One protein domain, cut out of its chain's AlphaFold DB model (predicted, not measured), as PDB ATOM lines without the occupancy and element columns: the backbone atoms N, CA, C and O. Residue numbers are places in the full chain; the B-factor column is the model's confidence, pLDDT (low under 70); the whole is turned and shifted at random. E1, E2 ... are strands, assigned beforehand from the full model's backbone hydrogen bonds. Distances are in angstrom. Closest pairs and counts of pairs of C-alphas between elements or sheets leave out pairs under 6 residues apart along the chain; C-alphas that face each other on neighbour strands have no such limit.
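Overview. This is residues 62 to 123 of the 424 residues of an uncharacterized protein of Lamprigera yunnana (UniProt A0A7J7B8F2). With little regular structure, the domain is a rod of two small lobes, each built on an antiparallel hairpin, E1 with E2 and E3 with E4. Residues 62 to 63 pair with E2, and residues 96 to 97, in the link between the hairpins, pair with E4. The printed part has 62 residues, with four named strands, E1 to E4 in chain order, and no named helix; the class is all strand, with 17 residues in named elements. It is loose, radius of gyration of the C-alphas 13.5 A, spanning 40 by 19 by 18 A.

Arrangement. E2, residues 83 to 87, and E1, residues 73 to 76, form an antiparallel hairpin at 146 degrees; N 74 and O 86, 2.8 A apart, are within hydrogen-bond range. E3, residues 108 to 111, and E4, residues 119 to 122, form another at 135 degrees, with N 110 and O 120 at 3.0 A. E1 and E2 are apart from E3 and E4.

Along the chain. E2 measures 12.8 A, E1 9.4 A, E3 9.8 A and E4 9.1 A. C-alpha 73 is at (128.205, 116.747, 117.412), C-alpha 122 at (132.003, 136.969, 118.854).

Size, cuts and confidence. The farthest C-alphas, Val 81 and Gly 115, are 41.5 A apart. The printed part has no cut. The link E2 to E3 is long, 20 residues. Residues 80, 88 and 115 to 116 have pLDDT under 70.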
ATOM      1  N   ARG A  62     120.553 113.969 109.228       87.25
ATOM      2  CA  ARG A  62     119.493 113.286 109.987       87.25
ATOM      3  C   ARG A  62     120.088 112.159 110.822       87.25
ATOM      4  O   ARG A  62     120.941 111.423 110.336       87.25
ATOM      5  N   CYS A  63     119.604 112.009 112.047       87.62
ATOM      6  CA  CYS A  63     120.121 111.056 113.021       87.62
ATOM      7  C   CYS A  63     118.997 110.509 113.913       87.62
ATOM      8  O   CYS A  63     117.897 111.058 113.972       87.62
ATOM      9  N   THR A  64     119.286 109.420 114.618       88.75
ATOM     10  CA  THR A  64     118.400 108.816 115.634       88.75
ATOM     11  C   THR A  64     119.124 108.563 116.959       88.75
ATOM     12  O   THR A  64     118.484 108.269 117.961       88.75
ATOM     13  N   ALA A  65     120.452 108.694 116.963       85.88
ATOM     14  CA  ALA A  65     121.343 108.579 118.108       85.88
ATOM     15  C   ALA A  65     122.588 109.451 117.862       85.88
ATOM     16  O   ALA A  65     122.865 109.830 116.718       85.88
ATOM     17  N   ASN A  66     123.340 109.776 118.919       82.81
ATOM     18  CA  ASN A  66     124.539 110.620 118.822       82.81
ATOM     19  C   ASN A  66     125.637 109.998 117.946       82.81
ATOM     20  O   ASN A  66     126.344 110.728 117.265       82.81
ATOM     21  N   GLU A  67     125.735 108.668 117.912       85.31
ATOM     22  CA  GLU A  67     126.699 107.911 117.095       85.31
ATOM     23  C   GLU A  67     126.486 108.066 115.576       85.31
ATOM     24  O   GLU A  67     127.392 107.820 114.789       85.31
ATOM     25  N   HIS A  68     125.309 108.537 115.140       84.88
ATOM     26  CA  HIS A  68     125.052 108.889 113.736       84.88
ATOM     27  C   HIS A  68     125.572 110.300 113.374       84.88
ATOM     28  O   HIS A  68     125.410 110.748 112.233       84.88
ATOM     29  N   CYS A  69     126.179 111.005 114.334       83.06
ATOM     30  CA  CYS A  69     126.768 112.329 114.185       83.06
ATOM     31  C   CYS A  69     128.290 112.285 114.379       83.06
ATOM     32  O   CYS A  69     128.820 111.538 115.193       83.06
ATOM     33  N   CYS A  70     129.000 113.131 113.637       82.38
ATOM     34  CA  CYS A  70     130.460 113.177 113.646       82.38
ATOM     35  C   CYS A  70     131.022 113.742 114.970       82.38
ATOM     36  O   CYS A  70     130.314 114.491 115.658       82.38
ATOM     37  N   PRO A  71     132.297 113.460 115.315       77.81
ATOM     38  CA  PRO A  71     132.912 113.884 116.573       77.81
ATOM     39  C   PRO A  71     132.684 115.363 116.918       77.81
ATOM     40  O   PRO A  71     132.870 116.259 116.094       77.81
ATOM     41  N   GLY A  72     132.256 115.619 118.157       72.50
ATOM     42  CA  GLY A  72     131.877 116.957 118.627       72.50
ATOM     43  C   GLY A  72     130.450 117.395 118.268       72.50
ATOM     44  O   GLY A  72     130.072 118.517 118.606       72.50
ATOM     45  N   SER A  73     129.644 116.539 117.631       82.62
ATOM     46  CA  SER A  73     128.205 116.747 117.412       82.62
ATOM     47  C   SER A  73     127.342 115.756 118.200       82.62
ATOM     48  O   SER A  73     127.774 114.658 118.532       82.62
ATOM     49  N   VAL A  74     126.106 116.158 118.487       85.44
ATOM     50  CA  VAL A  74     125.043 115.365 119.117       85.44
ATOM     51  C   VAL A  74     123.796 115.376 118.242       85.44
ATOM     52  O   VAL A  74     123.558 116.316 117.477       85.44
ATOM     53  N   CYS A  75     122.984 114.335 118.371       87.56
ATOM     54  CA  CYS A  75     121.694 114.240 117.719       87.56
ATOM     55  C   CYS A  75     120.630 114.944 118.563       87.56
ATOM     56  O   CYS A  75     120.342 114.524 119.683       87.56
ATOM     57  N   VAL A  76     120.029 116.006 118.026       86.00
ATOM     58  CA  VAL A  76     118.926 116.715 118.684       86.00
ATOM     59  C   VAL A  76     117.626 116.368 117.970       86.00
ATOM     60  O   VAL A  76     117.401 116.810 116.842       86.00
ATOM     61  N   ASP A  77     116.780 115.570 118.621       85.19
ATOM     62  CA  ASP A  77     115.384 115.381 118.225       85.19
ATOM     63  C   ASP A  77     114.489 116.374 118.979       85.19
ATOM     64  O   ASP A  77     114.681 116.635 120.168       85.19
ATOM     65  N   VAL A  78     113.541 116.957 118.251       74.00
ATOM     66  CA  VAL A  78     112.606 117.991 118.722       74.00
ATOM     67  C   VAL A  78     111.152 117.546 118.525       74.00
ATOM     68  O   VAL A  78     110.279 117.995 119.263       74.00
ATOM     69  N   ASP A  79     110.901 116.626 117.583       72.06
ATOM     70  CA  ASP A  79     109.561 116.225 117.128       72.06
ATOM     71  C   ASP A  79     109.292 114.705 117.265       72.06
ATOM     72  O   ASP A  79     108.170 114.251 117.037       72.06
ATOM     73  N   GLY A  80     110.282 113.912 117.700       68.75
ATOM     74  CA  GLY A  80     110.090 112.574 118.282       68.75
ATOM     75  C   GLY A  80     110.182 111.383 117.321       68.75
ATOM     76  O   GLY A  80     109.581 110.344 117.602       68.75
ATOM     77  N   VAL A  81     110.881 111.518 116.187       73.00
ATOM     78  CA  VAL A  81     111.065 110.422 115.206       73.00
ATOM     79  C   VAL A  81     112.439 110.453 114.525       73.00
ATOM     80  O   VAL A  81     113.028 109.397 114.298       73.00
ATOM     81  N   VAL A  82     112.946 111.635 114.150       81.75
ATOM     82  CA  VAL A  82     114.257 111.800 113.493       81.75
ATOM     83  C   VAL A  82     114.872 113.132 113.915       81.75
ATOM     84  O   VAL A  82     114.383 114.194 113.533       81.75
ATOM     85  N   GLY A  83     115.979 113.068 114.651       86.25
ATOM     86  CA  GLY A  83     116.746 114.236 115.057       86.25
ATOM     87  C   GLY A  83     117.697 114.757 113.980       86.25
ATOM     88  O   GLY A  83     117.816 114.214 112.876       86.25
ATOM     89  N   THR A  84     118.398 115.839 114.318       87.69
ATOM     90  CA  THR A  84     119.397 116.493 113.463       87.69
ATOM     91  C   THR A  84     120.723 116.671 114.202       87.69
ATOM     92  O   THR A  84     120.740 117.090 115.358       87.69
ATOM     93  N   CYS A  85     121.840 116.392 113.525       84.75
ATOM     94  CA  CYS A  85     123.184 116.567 114.073       84.75
ATOM     95  C   CYS A  85     123.556 118.052 114.221       84.75
ATOM     96  O   CYS A  85     123.648 118.787 113.229       84.75
ATOM     97  N   LEU A  86     123.807 118.472 115.463       78.50
ATOM     98  CA  LEU A  86     124.239 119.814 115.871       78.50
ATOM     99  C   LEU A  86     125.472 119.708 116.781       78.50
ATOM    100  O   LEU A  86     125.681 118.678 117.410       78.50
ATOM    101  N   PHE A  87     126.294 120.753 116.878       75.44
ATOM    102  CA  PHE A  87     127.508 120.704 117.707       75.44
ATOM    103  C   PHE A  87     127.169 120.619 119.205       75.44
ATOM    104  O   PHE A  87     126.300 121.342 119.689       75.44
ATOM    105  N   ALA A  88     127.861 119.735 119.932       69.31
ATOM    106  CA  ALA A  88     127.622 119.432 121.349       69.31
ATOM    107  C   ALA A  88     127.884 120.631 122.274       69.31
ATOM    108  O   ALA A  88     127.251 120.786 123.316       69.31
ATOM    109  N   TYR A  89     128.810 121.489 121.853       70.06
ATOM    110  CA  TYR A  89     129.116 122.773 122.459       70.06
ATOM    111  C   TYR A  89     128.977 123.843 121.377       70.06
ATOM    112  O   TYR A  89     129.346 123.617 120.222       70.06
ATOM    113  N   GLY A  90     128.442 125.007 121.743       74.94
ATOM    114  CA  GLY A  90     128.362 126.138 120.825       74.94
ATOM    115  C   GLY A  90     129.755 126.619 120.401       74.94
ATOM    116  O   GLY A  90     130.716 126.523 121.164       74.94
ATOM    117  N   ARG A  91     129.856 127.133 119.175       82.75
ATOM    118  CA  ARG A  91     131.113 127.540 118.534       82.75
ATOM    119  C   ARG A  91     131.808 128.691 119.255       82.75
ATOM    120  O   ARG A  91     131.158 129.638 119.706       82.75
ATOM    121  N   ARG A  92     133.135 128.615 119.326       85.00
ATOM    122  CA  ARG A  92     133.997 129.523 120.095       85.00
ATOM    123  C   ARG A  92     134.228 130.854 119.385       85.00
ATOM    124  O   ARG A  92     133.967 131.019 118.194       85.00
ATOM    125  N   ALA A  93     134.755 131.826 120.126       85.00
ATOM    126  CA  ALA A  93     135.053 133.152 119.594       85.00
ATOM    127  C   ALA A  93     136.031 133.084 118.399       85.00
ATOM    128  O   ALA A  93     137.150 132.595 118.531       85.00
ATOM    129  N   GLY A  94     135.605 133.604 117.245       82.62
ATOM    130  CA  GLY A  94     136.327 133.576 115.969       82.62
ATOM    131  C   GLY A  94     135.863 132.494 114.983       82.62
ATOM    132  O   GLY A  94     136.154 132.608 113.795       82.62
ATOM    133  N   GLU A  95     135.113 131.481 115.425       85.94
ATOM    134  CA  GLU A  95     134.626 130.403 114.554       85.94
ATOM    135  C   GLU A  95     133.418 130.844 113.711       85.94
ATOM    136  O   GLU A  95     132.566 131.604 114.171       85.94
ATOM    137  N   LEU A  96     133.320 130.356 112.468       86.50
ATOM    138  CA  LEU A  96     132.230 130.697 111.541       86.50
ATOM    139  C   LEU A  96     130.857 130.241 112.063       86.50
ATOM    140  O   LEU A  96     130.737 129.142 112.597       86.50
ATOM    141  N   CYS A  97     129.803 131.017 111.825       85.88
ATOM    142  CA  CYS A  97     128.436 130.738 112.286       85.88
ATOM    143  C   CYS A  97     127.381 131.159 111.247       85.88
ATOM    144  O   CYS A  97     127.696 131.830 110.261       85.88
ATOM    145  N   ARG A  98     126.113 130.779 111.459       84.00
ATOM    146  CA  ARG A  98     124.964 131.271 110.671       84.00
ATOM    147  C   ARG A  98     123.878 131.913 111.541       84.00
ATOM    148  O   ARG A  98     123.189 132.814 111.066       84.00
ATOM    149  N   ARG A  99     123.727 131.470 112.791       82.81
ATOM    150  CA  ARG A  99     122.770 131.959 113.799       82.81
ATOM    151  C   ARG A  99     123.442 132.044 115.170       82.81
ATOM    152  O   ARG A  99     124.401 131.324 115.426       82.81
ATOM    153  N   ASP A 100     122.897 132.856 116.074       79.12
ATOM    154  CA  ASP A 100     123.410 132.983 117.452       79.12
ATOM    155  C   ASP A 100     123.379 131.651 118.220       79.12
ATOM    156  O   ASP A 100     124.270 131.371 119.015       79.12
ATOM    157  N   SER A 101     122.405 130.786 117.913       79.31
ATOM    158  CA  SER A 101     122.294 129.415 118.434       79.31
ATOM    159  C   SER A 101     123.470 128.504 118.079       79.31
ATOM    160  O   SER A 101     123.610 127.442 118.675       79.31
ATOM    161  N   ASP A 102     124.272 128.867 117.075       81.25
ATOM    162  CA  ASP A 102     125.437 128.084 116.672       81.25
ATOM    163  C   ASP A 102     126.661 128.388 117.564       81.25
ATOM    164  O   ASP A 102     127.665 127.690 117.451       81.25
ATOM    165  N   CYS A 103     126.602 129.420 118.422       85.06
ATOM    166  CA  CYS A 103     127.718 129.953 119.210       85.06
ATOM    167  C   CYS A 103     127.688 129.542 120.696       85.06
ATOM    168  O   CYS A 103     126.649 129.168 121.237       85.06
ATOM    169  N   GLU A 104     128.842 129.605 121.370       86.62
ATOM    170  CA  GLU A 104     128.983 129.277 122.797       86.62
ATOM    171  C   GLU A 104     128.139 130.206 123.696       86.62
ATOM    172  O   GLU A 104     127.871 131.361 123.354       86.62
ATOM    173  N   SER A 105     127.720 129.713 124.868       77.56
ATOM    174  CA  SER A 105     126.884 130.472 125.812       77.56
ATOM    175  C   SER A 105     127.561 131.776 126.247       77.56
ATOM    176  O   SER A 105     128.493 131.767 127.048       77.56
ATOM    177  N   GLY A 106     127.057 132.909 125.748       77.12
ATOM    178  CA  GLY A 106     127.654 134.229 125.971       77.12
ATOM    179  C   GLY A 106     128.380 134.820 124.758       77.12
ATOM    180  O   GLY A 106     129.031 135.850 124.913       77.12
ATOM    181  N   LEU A 107     128.253 134.218 123.573       83.44
ATOM    182  CA  LEU A 107     128.676 134.756 122.276       83.44
ATOM    183  C   LEU A 107     127.452 135.024 121.368       83.44
ATOM    184  O   LEU A 107     126.358 134.529 121.629       83.44
ATOM    185  N   LEU A 108     127.636 135.808 120.301       87.69
ATOM    186  CA  LEU A 108     126.646 136.110 119.255       87.69
ATOM    187  C   LEU A 108     127.270 135.959 117.858       87.69
ATOM    188  O   LEU A 108     128.482 136.107 117.693       87.69
ATOM    189  N   CYS A 109     126.447 135.703 116.844       86.75
ATOM    190  CA  CYS A 109     126.868 135.449 115.470       86.75
ATOM    191  C   CYS A 109     126.909 136.743 114.635       86.75
ATOM    192  O   CYS A 109     125.938 137.120 113.972       86.75
ATOM    193  N   ALA A 110     128.053 137.430 114.662       87.06
ATOM    194  CA  ALA A 110     128.245 138.744 114.047       87.06
ATOM    195  C   ALA A 110     129.106 138.684 112.773       87.06
ATOM    196  O   ALA A 110     129.874 137.752 112.562       87.06
ATOM    197  N   GLU A 111     128.995 139.689 111.907       85.94
ATOM    198  CA  GLU A 111     129.792 139.771 110.674       85.94
ATOM    199  C   GLU A 111     131.276 140.035 110.979       85.94
ATOM    200  O   GLU A 111     131.624 140.715 111.953       85.94
ATOM    201  N   SER A 112     132.161 139.436 110.176       81.56
ATOM    202  CA  SER A 112     133.606 139.583 110.343       81.56
ATOM    203  C   SER A 112     134.091 140.938 109.827       81.56
ATOM    204  O   SER A 112     133.767 141.347 108.712       81.56
ATOM    205  N   GLU A 113     134.959 141.604 110.592       70.94
ATOM    206  CA  GLU A 113     135.629 142.849 110.177       70.94
ATOM    207  C   GLU A 113     136.502 142.688 108.923       70.94
ATOM    208  O   GLU A 113     136.829 143.677 108.274       70.94
ATOM    209  N   THR A 114     136.862 141.458 108.542       70.25
ATOM    210  CA  THR A 114     137.740 141.171 107.392       70.25
ATOM    211  C   THR A 114     137.059 141.305 106.017       70.25
ATOM    212  O   THR A 114     137.608 140.845 105.019       70.25
ATOM    213  N   GLY A 115     135.883 141.937 105.934       55.22
ATOM    214  CA  GLY A 115     135.313 142.417 104.667       55.22
ATOM    215  C   GLY A 115     134.658 141.359 103.772       55.22
ATOM    216  O   GLY A 115     134.691 141.493 102.551       55.22
ATOM    217  N   GLY A 116     134.059 140.317 104.354       63.56
ATOM    218  CA  GLY A 116     133.295 139.298 103.625       63.56
ATOM    219  C   GLY A 116     131.932 139.023 104.260       63.56
ATOM    220  O   GLY A 116     131.696 139.369 105.413       63.56
ATOM    221  N   SER A 117     131.044 138.331 103.541       74.25
ATOM    222  CA  SER A 117     129.732 137.874 104.044       74.25
ATOM    223  C   SER A 117     129.817 136.727 105.071       74.25
ATOM    224  O   SER A 117     128.829 136.048 105.354       74.25
ATOM    225  N   THR A 118     131.002 136.491 105.633       82.56
ATOM    226  CA  THR A 118     131.282 135.492 106.659       82.56
ATOM    227  C   THR A 118     130.924 136.032 108.042       82.56
ATOM    228  O   THR A 118     131.469 137.032 108.513       82.56
ATOM    229  N   ARG A 119     130.011 135.334 108.722       87.44
ATOM    230  CA  ARG A 119     129.688 135.577 110.130       87.44
ATOM    231  C   ARG A 119     130.506 134.664 111.030       87.44
ATOM    232  O   ARG A 119     130.743 133.510 110.683       87.44
ATOM    233  N   VAL A 120     130.923 135.193 112.173       91.44
ATOM    234  CA  VAL A 120     131.734 134.526 113.192       91.44
ATOM    235  C   VAL A 120     131.152 134.758 114.585       91.44
ATOM    236  O   VAL A 120     130.630 135.833 114.890       91.44
ATOM    237  N   CYS A 121     131.266 133.754 115.448       88.94
ATOM    238  CA  CYS A 121     130.905 133.875 116.851       88.94
ATOM    239  C   CYS A 121     131.840 134.875 117.532       88.94
ATOM    240  O   CYS A 121     133.063 134.761 117.460       88.94
ATOM    241  N   ARG A 122     131.275 135.885 118.184       82.25
ATOM    242  CA  ARG A 122     132.003 136.969 118.854       82.25
ATOM    243  C   ARG A 122     131.370 137.221 120.220       82.25
ATOM    244  O   ARG A 122     130.158 137.052 120.351       82.25
ATOM    245  N   PRO A 123     132.133 137.640 121.246       79.81
ATOM    246  CA  PRO A 123     131.526 138.153 122.468       79.81
ATOM    247  C   PRO A 123     130.544 139.276 122.110       79.81
ATOM    248  O   PRO A 123     130.839 140.037 121.181       79.81
TER     249      PRO A 123